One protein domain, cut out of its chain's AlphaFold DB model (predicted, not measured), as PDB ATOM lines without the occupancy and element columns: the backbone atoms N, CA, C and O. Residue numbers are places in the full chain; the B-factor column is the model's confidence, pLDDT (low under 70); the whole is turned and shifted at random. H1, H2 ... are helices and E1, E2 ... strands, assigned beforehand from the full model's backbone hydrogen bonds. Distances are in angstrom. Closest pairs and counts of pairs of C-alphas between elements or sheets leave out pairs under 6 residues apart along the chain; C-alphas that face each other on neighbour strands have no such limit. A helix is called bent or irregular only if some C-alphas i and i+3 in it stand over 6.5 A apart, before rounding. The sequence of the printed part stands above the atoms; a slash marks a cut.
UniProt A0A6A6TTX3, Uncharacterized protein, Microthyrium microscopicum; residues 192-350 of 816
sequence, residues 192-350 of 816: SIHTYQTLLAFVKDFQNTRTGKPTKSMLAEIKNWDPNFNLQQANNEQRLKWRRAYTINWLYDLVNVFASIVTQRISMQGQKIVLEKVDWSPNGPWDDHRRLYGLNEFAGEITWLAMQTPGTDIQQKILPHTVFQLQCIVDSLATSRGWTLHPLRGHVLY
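What this domain is: This is residues 192 to 350 of the 816 residues of an uncharacterized protein of Microthyrium microscopicum (UniProt A0A6A6TTX3). A long bent helix, H3, runs along the domain, with H1, H2 and H4 packed at steep angles on its longer arm H3a. H5 leads from near the start of H1 to a small hairpin of E1 and E2 at one end of the longest axis, and the shorter arm H3b reaches toward the other end. The printed part has 159 residues, mostly helix, in the order H1 H2 H3 H4 H5 E1 E2. It is compact, with a radius of gyration of the C-alphas of 16.7 A, yet elongated, spanning 52 by 32 by 29 A.

How they stand to each other: H1, residues 193 to 207, is close to but not clearly touching H2, residues 216 to 222. H3, residues 236 to 269, was assigned as one helix by its hydrogen bonds but is bent, with C-alphas 258 and 261 7.6 A apart; its arms H3a, residues 236 to 258, and H3b, residues 261 to 269, stand at a steep tilt of 54 degrees. H3a touches H1 with its residues 244 to 252 alone, closest at the C-alphas of Ile 248 and Phe 202, 5.8 A. H3a touches H4, residues 296 to 306, about perpendicular at 80 degrees; the closest C-alphas, of Val 255 and Thr 303, are 5.3 A apart. H5, residues 320 to 336, only just touches H3a, with 3 pairs of C-alphas within 8 A, closest at Val 330 and Thr 247, 6.7 A. E1, residues 339 to 342, and E2, residues 346 to 349, form an antiparallel hairpin, with N 340 and O 348 3.0 A apart, within hydrogen-bond range. O i to N i+4 pairs are within range throughout H1, H2, H3a, H3b and H4, and in 12 of 13 pairs of H5.

Where its parts are: H1 begins at C-alpha 193 (17.782, 26.478, 23.681) and is 21.1 A long; H3a is 32.5 A and H5 24.6 A. E2 ends at C-alpha 349 (36.430, 18.186, 20.445).

The domain as a whole: The C-alphas farthest apart, of Gly 270 and Leu 344, are 55.9 A apart. The links H2 to H3, H3 to H4 and H4 to H5 are long. The printed part has no cut, and no printed residue is under 70 in pLDDT.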
ATOM      1  N   SER A 192      21.507  28.333  24.805       95.62
ATOM      2  CA  SER A 192      21.078  27.169  25.605       95.62
ATOM      3  C   SER A 192      19.673  26.625  25.295       95.62
ATOM      4  O   SER A 192      19.082  25.916  26.117       95.62
ATOM      5  N   ILE A 193      19.143  26.881  24.092       95.31
ATOM      6  CA  ILE A 193      17.782  26.478  23.681       95.31
ATOM      7  C   ILE A 193      17.602  24.956  23.773       95.31
ATOM      8  O   ILE A 193      16.561  24.481  24.229       95.31
ATOM      9  N   HIS A 194      18.627  24.176  23.419       96.62
ATOM     10  CA  HIS A 194      18.597  22.717  23.570       96.62
ATOM     11  C   HIS A 194      18.446  22.250  25.028       96.62
ATOM     12  O   HIS A 194      17.799  21.231  25.283       96.62
ATOM     13  N   THR A 195      19.000  22.992  25.986       97.69
ATOM     14  CA  THR A 195      18.901  22.691  27.421       97.69
ATOM     15  C   THR A 195      17.525  23.069  27.959       97.69
ATOM     16  O   THR A 195      16.892  22.246  28.618       97.69
ATOM     17  N   TYR A 196      16.992  24.234  27.572       97.88
ATOM     18  CA  TYR A 196      15.606  24.616  27.865       97.88
ATOM     19  C   TYR A 196      14.591  23.587  27.335       97.88
ATOM     20  O   TYR A 196      13.757  23.088  28.089       97.88
ATOM     21  N   GLN A 197      14.700  23.199  26.059       97.44
ATOM     22  CA  GLN A 197      13.840  22.178  25.439       97.44
ATOM     23  C   GLN A 197      13.952  20.812  26.134       97.44
ATOM     24  O   GLN A 197      12.991  20.041  26.165       97.44
ATOM     25  N   THR A 198      15.119  20.498  26.694       98.31
ATOM     26  CA  THR A 198      15.365  19.250  27.423       98.31
ATOM     27  C   THR A 198      14.757  19.282  28.825       98.31
ATOM     28  O   THR A 198      14.101  18.315  29.210       98.31
ATOM     29  N   LEU A 199      14.870  20.403  29.545       98.50
ATOM     30  CA  LEU A 199      14.196  20.619  30.829       98.50
ATOM     31  C   LEU A 199      12.666  20.611  30.679       98.50
ATOM     32  O   LEU A 199      11.978  19.898  31.406       98.50
ATOM     33  N   LEU A 200      12.135  21.338  29.690       97.31
ATOM     34  CA  LEU A 200      10.702  21.390  29.385       97.31
ATOM     35  C   LEU A 200      10.134  19.998  29.051       97.31
ATOM     36  O   LEU A 200       9.041  19.656  29.502       97.31
ATOM     37  N   ALA A 201      10.885  19.181  28.302       97.31
ATOM     38  CA  ALA A 201      10.508  17.802  27.993       97.31
ATOM     39  C   ALA A 201      10.568  16.879  29.225       97.31
ATOM     40  O   ALA A 201       9.655  16.078  29.415       97.31
ATOM     41  N   PHE A 202      11.596  17.007  30.073       98.12
ATOM     42  CA  PHE A 202      11.687  16.277  31.343       98.12
ATOM     43  C   PHE A 202      10.496  16.589  32.258       98.12
ATOM     44  O   PHE A 202       9.808  15.670  32.695       98.12
ATOM     45  N   VAL A 203      10.216  17.872  32.515       97.62
ATOM     46  CA  VAL A 203       9.139  18.282  33.428       97.62
ATOM     47  C   VAL A 203       7.779  17.805  32.914       97.62
ATOM     48  O   VAL A 203       7.020  17.210  33.681       97.62
ATOM     49  N   LYS A 204       7.482  17.993  31.618       96.06
ATOM     50  CA  LYS A 204       6.211  17.539  31.026       96.06
ATOM     51  C   LYS A 204       6.064  16.008  31.059       96.06
ATOM     52  O   LYS A 204       4.957  15.531  31.280       96.06
ATOM     53  N   ASP A 205       7.144  15.228  30.927       96.94
ATOM     54  CA  ASP A 205       7.083  13.763  31.086       96.94
ATOM     55  C   ASP A 205       6.926  13.322  32.553       96.94
ATOM     56  O   ASP A 205       6.142  12.419  32.850       96.94
ATOM     57  N   PHE A 206       7.604  13.992  33.492       96.25
ATOM     58  CA  PHE A 206       7.501  13.706  34.926       96.25
ATOM     59  C   PHE A 206       6.088  13.980  35.458       96.25
ATOM     60  O   PHE A 206       5.514  13.126  36.137       96.25
ATOM     61  N   GLN A 207       5.495  15.128  35.108       94.81
ATOM     62  CA  GLN A 207       4.148  15.531  35.542       94.81
ATOM     63  C   GLN A 207       3.053  14.522  35.154       94.81
ATOM     64  O   GLN A 207       2.077  14.376  35.893       94.81
ATOM     65  N   ASN A 208       3.230  13.796  34.040       92.44
ATOM     66  CA  ASN A 208       2.298  12.762  33.575       92.44
ATOM     67  C   ASN A 208       2.205  11.549  34.516       92.44
ATOM     68  O   ASN A 208       1.221  10.815  34.450       92.44
ATOM     69  N   THR A 209       3.217  11.299  35.360       85.00
ATOM     70  CA  THR A 209       3.209  10.151  36.286       85.00
ATOM     71  C   THR A 209       3.361  10.549  37.754       85.00
ATOM     72  O   THR A 209       2.744   9.923  38.610       85.00
ATOM     73  N   ARG A 210       4.221  11.530  38.067       88.19
ATOM     74  CA  ARG A 210       4.790  11.814  39.405       88.19
ATOM     75  C   ARG A 210       5.298  10.587  40.185       88.19
ATOM     76  O   ARG A 210       5.533  10.661  41.386       88.19
ATOM     77  N   THR A 211       5.542   9.461  39.510       85.81
ATOM     78  CA  THR A 211       6.049   8.213  40.123       85.81
ATOM     79  C   THR A 211       7.578   8.155  40.215       85.81
ATOM     80  O   THR A 211       8.139   7.120  40.576       85.81
ATOM     81  N   GLY A 212       8.265   9.217  39.787       89.56
ATOM     82  CA  GLY A 212       9.715   9.223  39.594       89.56
ATOM     83  C   GLY A 212      10.211   8.417  38.388       89.56
ATOM     84  O   GLY A 212      11.419   8.304  38.174       89.56
ATOM     85  N   LYS A 213       9.301   7.833  37.597       93.31
ATOM     86  CA  LYS A 213       9.614   6.997  36.431       93.31
ATOM     87  C   LYS A 213       9.237   7.724  35.129       93.31
ATOM     88  O   LYS A 213       8.143   8.297  35.079       93.31
ATOM     89  N   PRO A 214      10.083   7.668  34.081       95.81
ATOM     90  CA  PRO A 214       9.732   8.174  32.755       95.81
ATOM     91  C   PRO A 214       8.557   7.413  32.135       95.81
ATOM     92  O   PRO A 214       8.348   6.228  32.424       95.81
ATOM     93  N   THR A 215       7.824   8.055  31.224       96.56
ATOM     94  CA  THR A 215       6.842   7.358  30.383       96.56
ATOM     95  C   THR A 215       7.531   6.372  29.434       96.56
ATOM     96  O   THR A 215       8.739   6.430  29.198       96.56
ATOM     97  N   LYS A 216       6.761   5.460  28.821       96.69
ATOM     98  CA  LYS A 216       7.297   4.508  27.827       96.69
ATOM     99  C   LYS A 216       7.959   5.201  26.626       96.69
ATOM    100  O   LYS A 216       8.879   4.625  26.053       96.69
ATOM    101  N   SER A 217       7.508   6.409  26.265       96.38
ATOM    102  CA  SER A 217       8.077   7.195  25.162       96.38
ATOM    103  C   SER A 217       9.431   7.782  25.558       96.38
ATOM    104  O   SER A 217      10.444   7.472  24.936       96.38
ATOM    105  N   MET A 218       9.473   8.529  26.664       97.25
ATOM    106  CA  MET A 218      10.708   9.124  27.179       97.25
ATOM    107  C   MET A 218      11.757   8.062  27.528       97.25
ATOM    108  O   MET A 218      12.931   8.198  27.189       97.25
ATOM    109  N   LEU A 219      11.338   6.943  28.128       95.94
ATOM    110  CA  LEU A 219      12.221   5.811  28.402       95.94
ATOM    111  C   LEU A 219      12.843   5.241  27.118       95.94
ATOM    112  O   LEU A 219      13.991   4.813  27.158       95.94
ATOM    113  N   ALA A 220      12.133   5.241  25.984       95.62
ATOM    114  CA  ALA A 220      12.690   4.777  24.714       95.62
ATOM    115  C   ALA A 220      13.780   5.716  24.164       95.62
ATOM    116  O   ALA A 220      14.747   5.210  23.595       95.62
ATOM    117  N   GLU A 221      13.666   7.033  24.383       94.56
ATOM    118  CA  GLU A 221      14.712   8.016  24.049       94.56
ATOM    119  C   GLU A 221      15.970   7.850  24.922       94.56
ATOM    120  O   GLU A 221      17.084   7.864  24.402       94.56
ATOM    121  N   ILE A 222      15.810   7.700  26.245       95.56
ATOM    122  CA  ILE A 222      16.911   7.933  27.203       95.56
ATOM    123  C   ILE A 222      17.570   6.667  27.779       95.56
ATOM    124  O   ILE A 222      18.614   6.765  28.422       95.56
ATOM    125  N   LYS A 223      16.988   5.474  27.590       92.44
ATOM    126  CA  LYS A 223      17.459   4.220  28.228       92.44
ATOM    127  C   LYS A 223      18.849   3.729  27.796       92.44
ATOM    128  O   LYS A 223      19.467   2.975  28.539       92.44
ATOM    129  N   ASN A 224      19.306   4.111  26.602       89.25
ATOM    130  CA  ASN A 224      20.534   3.610  25.971       89.25
ATOM    131  C   ASN A 224      21.696   4.619  26.098       89.25
ATOM    132  O   ASN A 224      22.537   4.707  25.205       89.25
ATOM    133  N   TRP A 225      21.719   5.432  27.156       96.56
ATOM    134  CA  TRP A 225      22.820   6.366  27.382       96.56
ATOM    135  C   TRP A 225      24.078   5.634  27.867       96.56
ATOM    136  O   TRP A 225      24.030   4.900  28.852       96.56
ATOM    137  N   ASP A 226      25.197   5.866  27.182       95.19
ATOM    138  CA  ASP A 226      26.510   5.294  27.488       95.19
ATOM    139  C   ASP A 226      27.499   6.420  27.854       95.19
ATOM    140  O   ASP A 226      27.765   7.280  27.009       95.19
ATOM    141  N   PRO A 227      28.079   6.441  29.072       94.25
ATOM    142  CA  PRO A 227      29.077   7.441  29.461       94.25
ATOM    143  C   PRO A 227      30.373   7.366  28.636       94.25
ATOM    144  O   PRO A 227      31.129   8.340  28.616       94.25
ATOM    145  N   ASN A 228      30.654   6.239  27.978       93.50
ATOM    146  CA  ASN A 228      31.892   5.978  27.241       93.50
ATOM    147  C   ASN A 228      31.742   6.162  25.717       93.50
ATOM    148  O   ASN A 228      32.683   5.906  24.964       93.50
ATOM    149  N   PHE A 229      30.580   6.642  25.262       95.06
ATOM    150  CA  PHE A 229      30.295   6.920  23.858       95.06
ATOM    151  C   PHE A 229      31.294   7.928  23.258       95.06
ATOM    152  O   PHE A 229      31.534   9.000  23.816       95.06
ATOM    153  N   ASN A 230      31.870   7.604  22.095       94.31
ATOM    154  CA  ASN A 230      32.943   8.395  21.490       94.31
ATOM    155  C   ASN A 230      32.424   9.698  20.848       94.31
ATOM    156  O   ASN A 230      32.087   9.742  19.663       94.31
ATOM    157  N   LEU A 231      32.419  10.784  21.626       95.44
ATOM    158  CA  LEU A 231      31.984  12.117  21.189       95.44
ATOM    159  C   LEU A 231      32.839  12.718  20.057       95.44
ATOM    160  O   LEU A 231      32.324  13.543  19.300       95.44
ATOM    161  N   GLN A 232      34.102  12.300  19.898       93.75
ATOM    162  CA  GLN A 232      34.966  12.771  18.807       93.75
ATOM    163  C   GLN A 232      34.548  12.178  17.451       93.75
ATOM    164  O   GLN A 232      34.587  12.873  16.440       93.75
ATOM    165  N   GLN A 233      34.129  10.907  17.430       94.44
ATOM    166  CA  GLN A 233      33.648  10.215  16.221       94.44
ATOM    167  C   GLN A 233      32.151  10.430  15.955       94.44
ATOM    168  O   GLN A 233      31.700  10.308  14.817       94.44
ATOM    169  N   ALA A 234      31.374  10.760  16.990       95.38
ATOM    170  CA  ALA A 234      29.967  11.116  16.866       95.38
ATOM    171  C   ALA A 234      29.762  12.370  16.000       95.38
ATOM    172  O   ALA A 234      30.550  13.313  16.058       95.38
ATOM    173  N   ASN A 235      28.657  12.427  15.254       94.94
ATOM    174  CA  ASN A 235      28.191  13.646  14.588       94.94
ATOM    175  C   ASN A 235      27.444  14.584  15.568       94.94
ATOM    176  O   ASN A 235      27.123  14.196  16.693       94.94
ATOM    177  N   ASN A 236      27.149  15.824  15.156       92.88
ATOM    178  CA  ASN A 236      26.519  16.821  16.038       92.88
ATOM    179  C   ASN A 236      25.166  16.338  16.604       92.88
ATOM    180  O   ASN A 236      24.914  16.493  17.796       92.88
ATOM    181  N   GLU A 237      24.323  15.690  15.792       95.00
ATOM    182  CA  GLU A 237      23.022  15.160  16.229       95.00
ATOM    183  C   GLU A 237      23.181  14.047  17.283       95.00
ATOM    184  O   GLU A 237      22.443  14.002  18.267       95.00
ATOM    185  N   GLN A 238      24.173  13.169  17.117       96.62
ATOM    186  CA  GLN A 238      24.505  12.121  18.083       96.62
ATOM    187  C   GLN A 238      25.013  12.710  19.406       96.62
ATOM    188  O   GLN A 238      24.567  12.269  20.465       96.62
ATOM    189  N   ARG A 239      25.874  13.740  19.371       96.75
ATOM    190  CA  ARG A 239      26.326  14.455  20.584       96.75
ATOM    191  C   ARG A 239      25.163  15.154  21.298       96.75
ATOM    192  O   ARG A 239      25.034  15.037  22.515       96.75
ATOM    193  N   LEU A 240      24.264  15.801  20.552       96.56
ATOM    194  CA  LEU A 240      23.048  16.420  21.093       96.56
ATOM    195  C   LEU A 240      22.111  15.391  21.747       96.56
ATOM    196  O   LEU A 240      21.656  15.612  22.869       96.56
ATOM    197  N   LYS A 241      21.868  14.243  21.097       97.31
ATOM    198  CA  LYS A 241      21.071  13.137  21.664       97.31
ATOM    199  C   LYS A 241      21.715  12.549  22.920       97.31
ATOM    200  O   LYS A 241      21.016  12.335  23.906       97.31
ATOM    201  N   TRP A 242      23.034  12.352  22.915       98.06
ATOM    202  CA  TRP A 242      23.792  11.896  24.082       98.06
ATOM    203  C   TRP A 242      23.651  12.869  25.265       98.06
ATOM    204  O   TRP A 242      23.304  12.447  26.369       98.06
ATOM    205  N   ARG A 243      23.814  14.179  25.022       97.88
ATOM    206  CA  ARG A 243      23.662  15.232  26.041       97.88
ATOM    207  C   ARG A 243      22.235  15.305  26.586       97.88
ATOM    208  O   ARG A 243      22.050  15.385  27.799       97.88
ATOM    209  N   ARG A 244      21.221  15.217  25.716       98.06
ATOM    210  CA  ARG A 244      19.800  15.151  26.105       98.06
ATOM    211  C   ARG A 244      19.520  13.936  26.993       98.06
ATOM    212  O   ARG A 244      18.930  14.090  28.058       98.06
ATOM    213  N   ALA A 245      19.968  12.748  26.585       98.25
ATOM    214  CA  ALA A 245      19.734  11.511  27.327       98.25
ATOM    215  C   ALA A 245      20.443  11.491  28.694       98.25
ATOM    216  O   ALA A 245      19.837  11.043  29.666       98.25
ATOM    217  N   TYR A 246      21.663  12.038  28.807       98.38
ATOM    218  CA  TYR A 246      22.287  12.309  30.109       98.38
ATOM    219  C   TYR A 246      21.397  13.217  30.965       98.38
ATOM    220  O   TYR A 246      20.979  12.829  32.053       98.38
ATOM    221  N   THR A 247      21.076  14.403  30.440       98.75
ATOM    222  CA  THR A 247      20.405  15.476  31.187       98.75
ATOM    223  C   THR A 247      19.069  15.009  31.759       98.75
ATOM    224  O   THR A 247      18.798  15.227  32.933       98.75
ATOM    225  N   ILE A 248      18.248  14.310  30.968       98.62
ATOM    226  CA  ILE A 248      16.942  13.821  31.431       98.62
ATOM    227  C   ILE A 248      17.104  12.714  32.483       98.62
ATOM    228  O   ILE A 248      16.422  12.759  33.504       98.62
ATOM    229  N   ASN A 249      18.014  11.747  32.296       98.00
ATOM    230  CA  ASN A 249      18.266  10.722  33.320       98.00
ATOM    231  C   ASN A 249      18.790  11.344  34.634       98.00
ATOM    232  O   ASN A 249      18.361  10.934  35.710       98.00
ATOM    233  N   TRP A 250      19.652  12.366  34.552       98.12
ATOM    234  CA  TRP A 250      20.187  13.087  35.712       98.12
ATOM    235  C   TRP A 250      19.115  13.910  36.443       98.12
ATOM    236  O   TRP A 250      19.036  13.848  37.667       98.12
ATOM    237  N   LEU A 251      18.232  14.606  35.716       98.50
ATOM    238  CA  LEU A 251      17.100  15.338  36.302       98.50
ATOM    239  C   LEU A 251      16.092  14.401  36.994       98.50
ATOM    240  O   LEU A 251      15.583  14.744  38.061       98.50
ATOM    241  N   TYR A 252      15.844  13.205  36.441       97.44
ATOM    242  CA  TYR A 252      15.042  12.178  37.121       97.44
ATOM    243  C   TYR A 252      15.671  11.763  38.454       97.44
ATOM    244  O   TYR A 252      14.975  11.764  39.465       97.44
ATOM    245  N   ASP A 253      16.969  11.452  38.484       95.88
ATOM    246  CA  ASP A 253      17.652  11.078  39.729       95.88
ATOM    247  C   ASP A 253      17.675  12.226  40.748       95.88
ATOM    248  O   ASP A 253      17.426  11.987  41.930       95.88
ATOM    249  N   LEU A 254      17.901  13.466  40.299       96.88
ATOM    250  CA  LEU A 254      17.898  14.654  41.156       96.88
ATOM    251  C   LEU A 254      16.545  14.823  41.860       96.88
ATOM    252  O   LEU A 254      16.496  14.884  43.089       96.88
ATOM    253  N   VAL A 255      15.446  14.843  41.099       96.19
ATOM    254  CA  VAL A 255      14.089  15.001  41.650       96.19
ATOM    255  C   VAL A 255      13.700  13.795  42.509       96.19
ATOM    256  O   VAL A 255      13.104  13.970  43.569       96.19
ATOM    257  N   ASN A 256      14.079  12.572  42.126       94.56
ATOM    258  CA  ASN A 256      13.795  11.373  42.918       94.56
ATOM    259  C   ASN A 256      14.510  11.385  44.277       94.56
ATOM    260  O   ASN A 256      13.894  11.063  45.295       94.56
ATOM    261  N   VAL A 257      15.781  11.794  44.322       92.69
ATOM    262  CA  VAL A 257      16.535  11.940  45.575       92.69
ATOM    263  C   VAL A 257      15.995  13.108  46.407       92.69
ATOM    264  O   VAL A 257      15.802  12.949  47.612       92.69
ATOM    265  N   PHE A 258      15.663  14.245  45.793       92.06
ATOM    266  CA  PHE A 258      15.219  15.445  46.511       92.06
ATOM    267  C   PHE A 258      13.753  15.394  46.991       92.06
ATOM    268  O   PHE A 258      13.416  16.010  48.006       92.06
ATOM    269  N   ALA A 259      12.889  14.613  46.332       92.38
ATOM    270  CA  ALA A 259      11.506  14.362  46.757       92.38
ATOM    271  C   ALA A 259      11.341  13.144  47.688       92.38
ATOM    272  O   ALA A 259      10.331  13.035  48.386       92.38
ATOM    273  N   SER A 260      12.329  12.243  47.715       89.81
ATOM    274  CA  SER A 260      12.316  10.940  48.404       89.81
ATOM    275  C   SER A 260      11.633  10.919  49.781       89.81
ATOM    276  O   SER A 260      10.761  10.086  50.018       89.81
ATOM    277  N   ILE A 261      11.986  11.844  50.678       88.75
ATOM    278  CA  ILE A 261      11.456  11.924  52.048       88.75
ATOM    279  C   ILE A 261       9.936  12.147  52.053       88.75
ATOM    280  O   ILE A 261       9.215  11.490  52.806       88.75
ATOM    281  N   VAL A 262       9.435  13.024  51.180       89.88
ATOM    282  CA  VAL A 262       7.997  13.296  51.025       89.88
ATOM    283  C   VAL A 262       7.295  12.070  50.446       89.88
ATOM    284  O   VAL A 262       6.280  11.630  50.984       89.88
ATOM    285  N   THR A 263       7.877  11.446  49.419       88.44
ATOM    286  CA  THR A 263       7.367  10.202  48.818       88.44
ATOM    287  C   THR A 263       7.287   9.057  49.835       88.44
ATOM    288  O   THR A 263       6.312   8.300  49.840       88.44
ATOM    289  N   GLN A 264       8.253   8.948  50.754       87.56
ATOM    290  CA  GLN A 264       8.203   7.994  51.867       87.56
ATOM    291  C   GLN A 264       7.127   8.359  52.900       87.56
ATOM    292  O   GLN A 264       6.393   7.474  53.333       87.56
ATOM    293  N   ARG A 265       6.960   9.636  53.276       87.94
ATOM    294  CA  ARG A 265       5.889  10.038  54.211       87.94
ATOM    295  C   ARG A 265       4.488   9.788  53.645       87.94
ATOM    296  O   ARG A 265       3.625   9.294  54.368       87.94
ATOM    297  N   ILE A 266       4.269  10.042  52.354       87.94
ATOM    298  CA  ILE A 266       3.007   9.700  51.682       87.94
ATOM    299  C   ILE A 266       2.802   8.180  51.682       87.94
ATOM    300  O   ILE A 266       1.783   7.687  52.161       87.94
ATOM    301  N   SER A 267       3.773   7.423  51.163       84.44
ATOM    302  CA  SER A 267       3.551   6.019  50.791       84.44
ATOM    303  C   SER A 267       3.854   4.980  51.880       84.44
ATOM    304  O   SER A 267       3.358   3.861  51.788       84.44
ATOM    305  N   MET A 268       4.639   5.326  52.906       84.44
ATOM    306  CA  MET A 268       4.956   4.452  54.048       84.44
ATOM    307  C   MET A 268       4.296   4.909  55.356       84.44
ATOM    308  O   MET A 268       4.078   4.083  56.235       84.44
ATOM    309  N   GLN A 269       3.985   6.204  55.502       83.69
ATOM    310  CA  GLN A 269       3.349   6.765  56.709       83.69
ATOM    311  C   GLN A 269       1.905   7.246  56.467       83.69
ATOM    312  O   GLN A 269       1.282   7.785  57.378       83.69
ATOM    313  N   GLY A 270       1.366   7.077  55.252       84.50
ATOM    314  CA  GLY A 270      -0.019   7.423  54.908       84.50
ATOM    315  C   GLY A 270      -0.342   8.923  54.941       84.50
ATOM    316  O   GLY A 270      -1.516   9.292  54.985       84.50
ATOM    317  N   GLN A 271       0.667   9.803  54.957       89.00
ATOM    318  CA  GLN A 271       0.450  11.242  55.118       89.00
ATOM    319  C   GLN A 271      -0.162  11.854  53.851       89.00
ATOM    320  O   GLN A 271       0.394  11.748  52.757       89.00
ATOM    321  N   LYS A 272      -1.301  12.540  54.000       89.31
ATOM    322  CA  LYS A 272      -2.027  13.208  52.906       89.31
ATOM    323  C   LYS A 272      -1.350  14.530  52.513       89.31
ATOM    324  O   LYS A 272      -1.849  15.606  52.825       89.31
ATOM    325  N   ILE A 273      -0.194  14.440  51.857       89.19
ATOM    326  CA  ILE A 273       0.597  15.592  51.402       89.19
ATOM    327  C   ILE A 273       0.267  15.895  49.933       89.19
ATOM    328  O   ILE A 273       0.306  15.008  49.084       89.19
ATOM    329  N   VAL A 274      -0.047  17.159  49.635       90.25
ATOM    330  CA  VAL A 274      -0.383  17.645  48.286       90.25
ATOM    331  C   VAL A 274       0.891  18.151  47.605       90.25
ATOM    332  O   VAL A 274       1.382  19.225  47.945       90.25
ATOM    333  N   LEU A 275       1.441  17.368  46.670       90.88
ATOM    334  CA  LEU A 275       2.785  17.555  46.093       90.88
ATOM    335  C   LEU A 275       3.004  18.935  45.446       90.88
ATOM    336  O   LEU A 275       4.051  19.548  45.642       90.88
ATOM    337  N   GLU A 276       2.005  19.448  44.732       91.56
ATOM    338  CA  GLU A 276       2.026  20.764  44.079       91.56
ATOM    339  C   GLU A 276       1.973  21.952  45.062       91.56
ATOM    340  O   GLU A 276       2.247  23.083  44.665       91.56
ATOM    341  N   LYS A 277       1.642  21.704  46.339       92.00
ATOM    342  CA  LYS A 277       1.630  22.695  47.434       92.00
ATOM    343  C   LYS A 277       2.792  22.525  48.420       92.00
ATOM    344  O   LYS A 277       2.837  23.227  49.427       92.00
ATOM    345  N   VAL A 278       3.710  21.590  48.172       92.25
ATOM    346  CA  VAL A 278       4.919  21.450  48.989       92.25
ATOM    347  C   VAL A 278       5.884  22.589  48.659       92.25
ATOM    348  O   VAL A 278       6.233  22.798  47.498       92.25
ATOM    349  N   ASP A 279       6.341  23.292  49.693       91.00
ATOM    350  CA  ASP A 279       7.531  24.130  49.597       91.00
ATOM    351  C   ASP A 279       8.772  23.228  49.543       91.00
ATOM    352  O   ASP A 279       9.101  22.523  50.501       91.00
ATOM    353  N   TRP A 280       9.416  23.225  48.377       91.69
ATOM    354  CA  TRP A 280      10.632  22.467  48.085       91.69
ATOM    355  C   TRP A 280      11.911  23.296  48.285       91.69
ATOM    356  O   TRP A 280      13.002  22.773  48.060       91.69
ATOM    357  N   SER A 281      11.812  24.568  48.681       88.50
ATOM    358  CA  SER A 281      12.969  25.448  48.867       88.50
ATOM    359  C   SER A 281      13.866  25.006  50.041       88.50
ATOM    360  O   SER A 281      13.413  24.272  50.925       88.50
ATOM    361  N   PRO A 282      15.122  25.494  50.118       81.12
ATOM    362  CA  PRO A 282      15.993  25.285  51.283       81.12
ATOM    363  C   PRO A 282      15.476  25.907  52.594       81.12
ATOM    364  O   PRO A 282      16.027  25.637  53.653       81.12
ATOM    365  N   ASN A 283      14.431  26.742  52.541       82.19
ATOM    366  CA  ASN A 283      13.793  27.327  53.725       82.19
ATOM    367  C   ASN A 283      12.482  26.611  54.108       82.19
ATOM    368  O   ASN A 283      11.878  26.939  55.131       82.19
ATOM    369  N   GLY A 284      12.038  25.642  53.299       83.06
ATOM    370  CA  GLY A 284      10.796  24.906  53.507       83.06
ATOM    371  C   GLY A 284      10.882  23.843  54.612       83.06
ATOM    372  O   GLY A 284      11.971  23.427  55.016       83.06
ATOM    373  N   PRO A 285       9.735  23.299  55.066       82.00
ATOM    374  CA  PRO A 285       9.645  22.364  56.200       82.00
ATOM    375  C   PRO A 285      10.263  20.974  55.942       82.00
ATOM    376  O   PRO A 285      10.154  20.072  56.773       82.00
ATOM    377  N   TRP A 286      10.891  20.777  54.781       82.38
ATOM    378  CA  TRP A 286      11.605  19.559  54.396       82.38
ATOM    379  C   TRP A 286      13.127  19.729  54.402       82.38
ATOM    380  O   TRP A 286      13.839  18.756  54.166       82.38
ATOM    381  N   ASP A 287      13.641  20.928  54.693       74.56
ATOM    382  CA  ASP A 287      15.066  21.150  54.964       74.56
ATOM    383  C   ASP A 287      15.519  20.523  56.300       74.56
ATOM    384  O   ASP A 287      16.653  20.065  56.421       74.56
ATOM    385  N   ASP A 288      14.575  20.287  57.224       71.19
ATOM    386  CA  ASP A 288      14.746  19.389  58.382       71.19
ATOM    387  C   ASP A 288      15.057  17.918  57.985       71.19
ATOM    388  O   ASP A 288      15.179  17.036  58.839       71.19
ATOM    389  N   HIS A 289      15.212  17.619  56.691       77.94
ATOM    390  CA  HIS A 289      15.807  16.387  56.188       77.94
ATOM    391  C   HIS A 289      16.862  16.731  55.134       77.94
ATOM    392  O   HIS A 289      16.529  17.130  54.014       77.94
ATOM    393  N   ARG A 290      18.141  16.509  55.471       83.00
ATOM    394  CA  ARG A 290      19.247  16.541  54.506       83.00
ATOM    395  C   ARG A 290      18.949  15.550  53.378       83.00
ATOM    396  O   ARG A 290      18.557  14.412  53.636       83.00
ATOM    397  N   ARG A 291      19.084  16.010  52.132       83.44
ATOM    398  CA  ARG A 291      18.716  15.276  50.901       83.44
ATOM    399  C   ARG A 291      19.778  15.372  49.805       83.44
ATOM    400  O   ARG A 291      19.906  14.463  48.990       83.44
ATOM    401  N   LEU A 292      20.525  16.474  49.788       89.94
ATOM    402  CA  LEU A 292      21.600  16.773  48.850       89.94
ATOM    403  C   LEU A 292      22.618  17.701  49.543       89.94
ATOM    404  O   LEU A 292      22.325  18.285  50.592       89.94
ATOM    405  N   TYR A 293      23.798  17.841  48.944       92.12
ATOM    406  CA  TYR A 293      24.744  18.917  49.237       92.12
ATOM    407  C   TYR A 293      24.972  19.760  47.977       92.12
ATOM    408  O   TYR A 293      24.980  19.234  46.861       92.12
ATOM    409  N   GLY A 294      25.150  21.068  48.147       91.38
ATOM    410  CA  GLY A 294      25.373  22.025  47.068       91.38
ATOM    411  C   GLY A 294      24.081  22.541  46.435       91.38
ATOM    412  O   GLY A 294      23.555  23.572  46.845       91.38
ATOM    413  N   LEU A 295      23.576  21.843  45.412       93.75
ATOM    414  CA  LEU A 295      22.541  22.322  44.474       93.75
ATOM    415  C   LEU A 295      21.103  22.408  45.049       93.75
ATOM    416  O   LEU A 295      20.138  22.141  44.338       93.75
ATOM    417  N   ASN A 296      20.929  22.771  46.321       91.81
ATOM    418  CA  ASN A 296      19.643  22.710  47.025       91.81
ATOM    419  C   ASN A 296      18.577  23.692  46.490       91.81
ATOM    420  O   ASN A 296      17.430  23.282  46.333       91.81
ATOM    421  N   GLU A 297      18.927  24.946  46.153       92.50
ATOM    422  CA  GLU A 297      17.983  25.890  45.508       92.50
ATOM    423  C   GLU A 297      17.469  25.333  44.172       92.50
ATOM    424  O   GLU A 297      16.266  25.182  43.969       92.50
ATOM    425  N   PHE A 298      18.402  24.956  43.295       96.81
ATOM    426  CA  PHE A 298      18.117  24.420  41.967       96.81
ATOM    427  C   PHE A 298      17.302  23.119  42.033       96.81
ATOM    428  O   PHE A 298      16.293  22.973  41.346       96.81
ATOM    429  N   ALA A 299      17.689  22.175  42.897       96.31
ATOM    430  CA  ALA A 299      16.950  20.932  43.099       96.31
ATOM    431  C   ALA A 299      15.526  21.186  43.622       96.31
ATOM    432  O   ALA A 299      14.598  20.492  43.202       96.31
ATOM    433  N   GLY A 300      15.338  22.203  44.473       95.44
ATOM    434  CA  GLY A 300      14.027  22.667  44.923       95.44
ATOM    435  C   GLY A 300      13.160  23.204  43.788       95.44
ATOM    436  O   GLY A 300      12.030  22.746  43.625       95.44
ATOM    437  N   GLU A 301      13.696  24.101  42.958       95.94
ATOM    438  CA  GLU A 301      12.980  24.673  41.808       95.94
ATOM    439  C   GLU A 301      12.579  23.596  40.784       95.94
ATOM    440  O   GLU A 301      11.409  23.493  40.407       95.94
ATOM    441  N   ILE A 302      13.519  22.732  40.382       97.69
ATOM    442  CA  ILE A 302      13.242  21.645  39.431       97.69
ATOM    443  C   ILE A 302      12.230  20.642  40.011       97.69
ATOM    444  O   ILE A 302      11.343  20.180  39.289       97.69
ATOM    445  N   THR A 303      12.307  20.333  41.311       96.50
ATOM    446  CA  THR A 303      11.319  19.466  41.978       96.50
ATOM    447  C   THR A 303       9.940  20.125  42.012       96.50
ATOM    448  O   THR A 303       8.953  19.472  41.679       96.50
ATOM    449  N   TRP A 304       9.849  21.421  42.325       95.75
ATOM    450  CA  TRP A 304       8.587  22.163  42.302       95.75
ATOM    451  C   TRP A 304       7.939  22.165  40.909       95.75
ATOM    452  O   TRP A 304       6.747  21.865  40.801       95.75
ATOM    453  N   LEU A 305       8.719  22.408  39.845       96.50
ATOM    454  CA  LEU A 305       8.262  22.331  38.449       96.50
ATOM    455  C   LEU A 305       7.738  20.926  38.093       96.50
ATOM    456  O   LEU A 305       6.663  20.790  37.500       96.50
ATOM    457  N   ALA A 306       8.471  19.876  38.474       96.44
ATOM    458  CA  ALA A 306       8.112  18.479  38.217       96.44
ATOM    459  C   ALA A 306       6.869  18.005  39.003       96.44
ATOM    460  O   ALA A 306       6.133  17.133  38.533       96.44
ATOM    461  N   MET A 307       6.609  18.591  40.176       95.25
ATOM    462  CA  MET A 307       5.515  18.210  41.080       95.25
ATOM    463  C   MET A 307       4.194  18.968  40.856       95.25
ATOM    464  O   MET A 307       3.221  18.705  41.565       95.25
ATOM    465  N   GLN A 308       4.113  19.859  39.860       94.50
ATOM    466  CA  GLN A 308       2.856  20.515  39.464       94.50
ATOM    467  C   GLN A 308       1.817  19.512  38.916       94.50
ATOM    468  O   GLN A 308       2.162  18.413  38.469       94.50
ATOM    469  N   THR A 309       0.531  19.886  38.926       92.25
ATOM    470  CA  THR A 309      -0.575  19.048  38.420       92.25
ATOM    471  C   THR A 309      -0.427  18.723  36.922       92.25
ATOM    472  O   THR A 309       0.169  19.513  36.184       92.25
ATOM    473  N   PRO A 310      -0.929  17.567  36.436       91.31
ATOM    474  CA  PRO A 310      -0.649  17.110  35.077       91.31
ATOM    475  C   PRO A 310      -1.307  18.049  34.065       91.31
ATOM    476  O   PRO A 310      -2.477  18.394  34.218       91.31
ATOM    477  N   GLY A 311      -0.559  18.473  33.048       85.94
ATOM    478  CA  GLY A 311      -1.035  19.470  32.085       85.94
ATOM    479  C   GLY A 311      -0.926  20.927  32.554       85.94
ATOM    480  O   GLY A 311      -1.335  21.813  31.810       85.94
ATOM    481  N   THR A 312      -0.342  21.204  33.730       91.44
ATOM    482  CA  THR A 312       0.085  22.568  34.092       91.44
ATOM    483  C   THR A 312       1.056  23.083  33.039       91.44
ATOM    484  O   THR A 312       2.100  22.458  32.827       91.44
ATOM    485  N   ASP A 313       0.786  24.238  32.421       89.06
ATOM    486  CA  ASP A 313       1.845  24.854  31.633       89.06
ATOM    487  C   ASP A 313       2.926  25.449  32.542       89.06
ATOM    488  O   ASP A 313       2.678  26.167  33.513       89.06
ATOM    489  N   ILE A 314       4.155  25.078  32.208       92.00
ATOM    490  CA  ILE A 314       5.388  25.488  32.875       92.00
ATOM    491  C   ILE A 314       6.345  26.175  31.896       92.00
ATOM    492  O   ILE A 314       7.426  26.592  32.298       92.00
ATOM    493  N   GLN A 315       5.955  26.333  30.623       90.12
ATOM    494  CA  GLN A 315       6.773  26.968  29.586       90.12
ATOM    495  C   GLN A 315       7.183  28.397  29.980       90.12
ATOM    496  O   GLN A 315       8.340  28.769  29.790       90.12
ATOM    497  N   GLN A 316       6.254  29.136  30.599       88.19
ATOM    498  CA  GLN A 316       6.445  30.482  31.157       88.19
ATOM    499  C   GLN A 316       6.948  30.501  32.616       88.19
ATOM    500  O   GLN A 316       7.185  31.574  33.156       88.19
ATOM    501  N   LYS A 317       7.113  29.342  33.276       92.19
ATOM    502  CA  LYS A 317       7.588  29.241  34.674       92.19
ATOM    503  C   LYS A 317       9.092  28.965  34.799       92.19
ATOM    504  O   LYS A 317       9.621  29.025  35.900       92.19
ATOM    505  N   ILE A 318       9.771  28.630  33.700       95.38
ATOM    506  CA  ILE A 318      11.221  28.396  33.682       95.38
ATOM    507  C   ILE A 318      11.947  29.734  33.491       95.38
ATOM    508  O   ILE A 318      11.755  30.425  32.484       95.38
ATOM    509  N   LEU A 319      12.805  30.074  34.450       94.69
ATOM    510  CA  LEU A 319      13.538  31.336  34.482       94.69
ATOM    511  C   LEU A 319      14.887  31.220  33.741       94.69
ATOM    512  O   LEU A 319      15.436  30.119  33.621       94.69
ATOM    513  N   PRO A 320      15.451  32.332  33.232       95.06
ATOM    514  CA  PRO A 320      16.739  32.315  32.540       95.06
ATOM    515  C   PRO A 320      17.882  31.691  33.353       95.06
ATOM    516  O   PRO A 320      18.527  30.759  32.873       95.06
ATOM    517  N   HIS A 321      18.114  32.134  34.593       95.81
ATOM    518  CA  HIS A 321      19.221  31.612  35.407       95.81
ATOM    519  C   HIS A 321      19.121  30.096  35.682       95.81
ATOM    520  O   HIS A 321      20.147  29.421  35.734       95.81
ATOM    521  N   THR A 322      17.909  29.532  35.744       97.31
ATOM    522  CA  THR A 322      17.658  28.084  35.855       97.31
ATOM    523  C   THR A 322      18.200  27.316  34.645       97.31
ATOM    524  O   THR A 322      18.837  26.269  34.788       97.31
ATOM    525  N   VAL A 323      17.994  27.846  33.433       98.19
ATOM    526  CA  VAL A 323      18.529  27.254  32.193       98.19
ATOM    527  C   VAL A 323      20.048  27.420  32.123       98.19
ATOM    528  O   VAL A 323      20.732  26.476  31.725       98.19
ATOM    529  N   PHE A 324      20.588  28.564  32.557       98.25
ATOM    530  CA  PHE A 324      22.035  28.802  32.633       98.25
ATOM    531  C   PHE A 324      22.727  27.825  33.597       98.25
ATOM    532  O   PHE A 324      23.717  27.189  33.236       98.25
ATOM    533  N   GLN A 325      22.175  27.640  34.800       98.38
ATOM    534  CA  GLN A 325      22.708  26.716  35.802       98.38
ATOM    535  C   GLN A 325      22.663  25.263  35.314       98.38
ATOM    536  O   GLN A 325      23.669  24.557  35.414       98.38
ATOM    537  N   LEU A 326      21.549  24.826  34.710       98.81
ATOM    538  CA  LEU A 326      21.470  23.496  34.100       98.81
ATOM    539  C   LEU A 326      22.472  23.334  32.947       98.81
ATOM    540  O   LEU A 326      23.103  22.284  32.837       98.81
ATOM    541  N   GLN A 327      22.666  24.365  32.118       98.25
ATOM    542  CA  GLN A 327      23.665  24.335  31.051       98.25
ATOM    543  C   GLN A 327      25.078  24.171  31.618       98.25
ATOM    544  O   GLN A 327      25.811  23.317  31.132       98.25
ATOM    545  N   CYS A 328      25.444  24.910  32.669       98.31
ATOM    546  CA  CYS A 328      26.753  24.790  33.320       98.31
ATOM    547  C   CYS A 328      26.965  23.394  33.934       98.31
ATOM    548  O   CYS A 328      28.037  22.806  33.784       98.31
ATOM    549  N   ILE A 329      25.932  22.817  34.563       98.62
ATOM    550  CA  ILE A 329      25.971  21.444  35.094       98.62
ATOM    551  C   ILE A 329      26.248  20.434  33.972       98.62
ATOM    552  O   ILE A 329      27.130  19.583  34.104       98.62
ATOM    553  N   VAL A 330      25.524  20.537  32.858       98.25
ATOM    554  CA  VAL A 330      25.639  19.618  31.716       98.25
ATOM    555  C   VAL A 330      26.958  19.806  30.956       98.25
ATOM    556  O   VAL A 330      27.601  18.819  30.587       98.25
ATOM    557  N   ASP A 331      27.396  21.050  30.769       97.94
ATOM    558  CA  ASP A 331      28.660  21.375  30.110       97.94
ATOM    559  C   ASP A 331      29.864  20.920  30.948       97.94
ATOM    560  O   ASP A 331      30.865  20.513  30.364       97.94
ATOM    561  N   SER A 332      29.770  20.873  32.287       98.12
ATOM    562  CA  SER A 332      30.835  20.308  33.133       98.12
ATOM    563  C   SER A 332      31.133  18.839  32.785       98.12
ATOM    564  O   SER A 332      32.295  18.461  32.611       98.12
ATOM    565  N   LEU A 333      30.093  18.014  32.573       97.88
ATOM    566  CA  LEU A 333      30.269  16.636  32.112       97.88
ATOM    567  C   LEU A 333      30.796  16.598  30.674       97.88
ATOM    568  O   LEU A 333      31.767  15.885  30.422       97.88
ATOM    569  N   ALA A 334      30.182  17.338  29.743       97.38
ATOM    570  CA  ALA A 334      30.594  17.335  28.335       97.38
ATOM    571  C   ALA A 334      32.083  17.697  28.186       97.38
ATOM    572  O   ALA A 334      32.831  16.985  27.512       97.38
ATOM    573  N   THR A 335      32.527  18.714  28.929       96.44
ATOM    574  CA  THR A 335      33.916  19.179  28.986       96.44
ATOM    575  C   THR A 335      34.861  18.070  29.444       96.44
ATOM    576  O   THR A 335      35.861  17.815  28.773       96.44
ATOM    577  N   SER A 336      34.524  17.353  30.526       95.88
ATOM    578  CA  SER A 336      35.313  16.207  31.019       95.88
ATOM    579  C   SER A 336      35.345  15.010  30.052       95.88
ATOM    580  O   SER A 336      36.267  14.194  30.075       95.88
ATOM    581  N   ARG A 337      34.339  14.907  29.171       96.38
ATOM    582  CA  ARG A 337      34.200  13.864  28.142       96.38
ATOM    583  C   ARG A 337      34.755  14.292  26.778       96.38
ATOM    584  O   ARG A 337      34.569  13.570  25.801       96.38
ATOM    585  N   GLY A 338      35.474  15.415  26.715       94.44
ATOM    586  CA  GLY A 338      36.190  15.848  25.517       94.44
ATOM    587  C   GLY A 338      35.407  16.763  24.571       94.44
ATOM    588  O   GLY A 338      35.744  16.823  23.391       94.44
ATOM    589  N   TRP A 339      34.351  17.443  25.036       96.19
ATOM    590  CA  TRP A 339      33.516  18.321  24.203       96.19
ATOM    591  C   TRP A 339      33.148  19.642  24.903       96.19
ATOM    592  O   TRP A 339      32.483  19.641  25.934       96.19
ATOM    593  N   THR A 340      33.504  20.770  24.281       93.69
ATOM    594  CA  THR A 340      33.058  22.130  24.650       93.69
ATOM    595  C   THR A 340      32.375  22.850  23.483       93.69
ATOM    596  O   THR A 340      32.484  22.453  22.319       93.69
ATOM    597  N   LEU A 341      31.642  23.923  23.787       90.44
ATOM    598  CA  LEU A 341      31.054  24.853  22.823       90.44
ATOM    599  C   LEU A 341      31.792  26.190  22.890       90.44
ATOM    600  O   LEU A 341      31.763  26.865  23.912       90.44
ATOM    601  N   HIS A 342      32.394  26.594  21.775       85.44
ATOM    602  CA  HIS A 342      33.153  27.837  21.651       85.44
ATOM    603  C   HIS A 342      32.446  28.785  20.670       85.44
ATOM    604  O   HIS A 342      32.182  28.355  19.540       85.44
ATOM    605  N   PRO A 343      32.187  30.062  21.012       77.44
ATOM    606  CA  PRO A 343      31.354  30.964  20.207       77.44
ATOM    607  C   PRO A 343      31.726  31.018  18.711       77.44
ATOM    608  O   PRO A 343      30.869  30.805  17.860       77.44
ATOM    609  N   LEU A 344      33.015  31.182  18.377       76.38
ATOM    610  CA  LEU A 344      33.505  31.195  16.981       76.38
ATOM    611  C   LEU A 344      33.634  29.820  16.293       76.38
ATOM    612  O   LEU A 344      33.792  29.771  15.075       76.38
ATOM    613  N   ARG A 345      33.684  28.709  17.045       80.75
ATOM    614  CA  ARG A 345      34.080  27.381  16.514       80.75
ATOM    615  C   ARG A 345      32.960  26.336  16.565       80.75
ATOM    616  O   ARG A 345      33.107  25.276  15.964       80.75
ATOM    617  N   GLY A 346      31.856  26.609  17.260       86.25
ATOM    618  CA  GLY A 346      30.821  25.612  17.528       86.25
ATOM    619  C   GLY A 346      31.350  24.513  18.453       86.25
ATOM    620  O   GLY A 346      31.956  24.809  19.483       86.25
ATOM    621  N   HIS A 347      31.130  23.247  18.090       90.69
ATOM    622  CA  HIS A 347      31.621  22.094  18.852       90.69
ATOM    623  C   HIS A 347      33.147  21.947  18.721       90.69
ATOM    624  O   HIS A 347      33.653  21.612  17.650       90.69
ATOM    625  N   VAL A 348      33.869  22.125  19.827       92.62
ATOM    626  CA  VAL A 348      35.303  21.824  19.952       92.62
ATOM    627  C   VAL A 348      35.454  20.458  20.624       92.62
ATOM    628  O   VAL A 348      34.752  20.165  21.592       92.62
ATOM    629  N   LEU A 349      36.328  19.604  20.081       93.75
ATOM    630  CA  LEU A 349      36.430  18.186  20.445       93.75
ATOM    631  C   LEU A 349      37.886  17.769  20.672       93.75
ATOM    632  O   LEU A 349      38.765  18.118  19.886       93.75
ATOM    633  N   TYR A 350      38.121  16.981  21.714       91.38
ATOM    634  CA  TYR A 350      39.430  16.469  22.130       91.38
ATOM    635  C   TYR A 350      39.247  15.143  22.905       91.38
ATOM    636  O   TYR A 350      38.107  14.743  23.149       91.38
TER     637      TYR A 350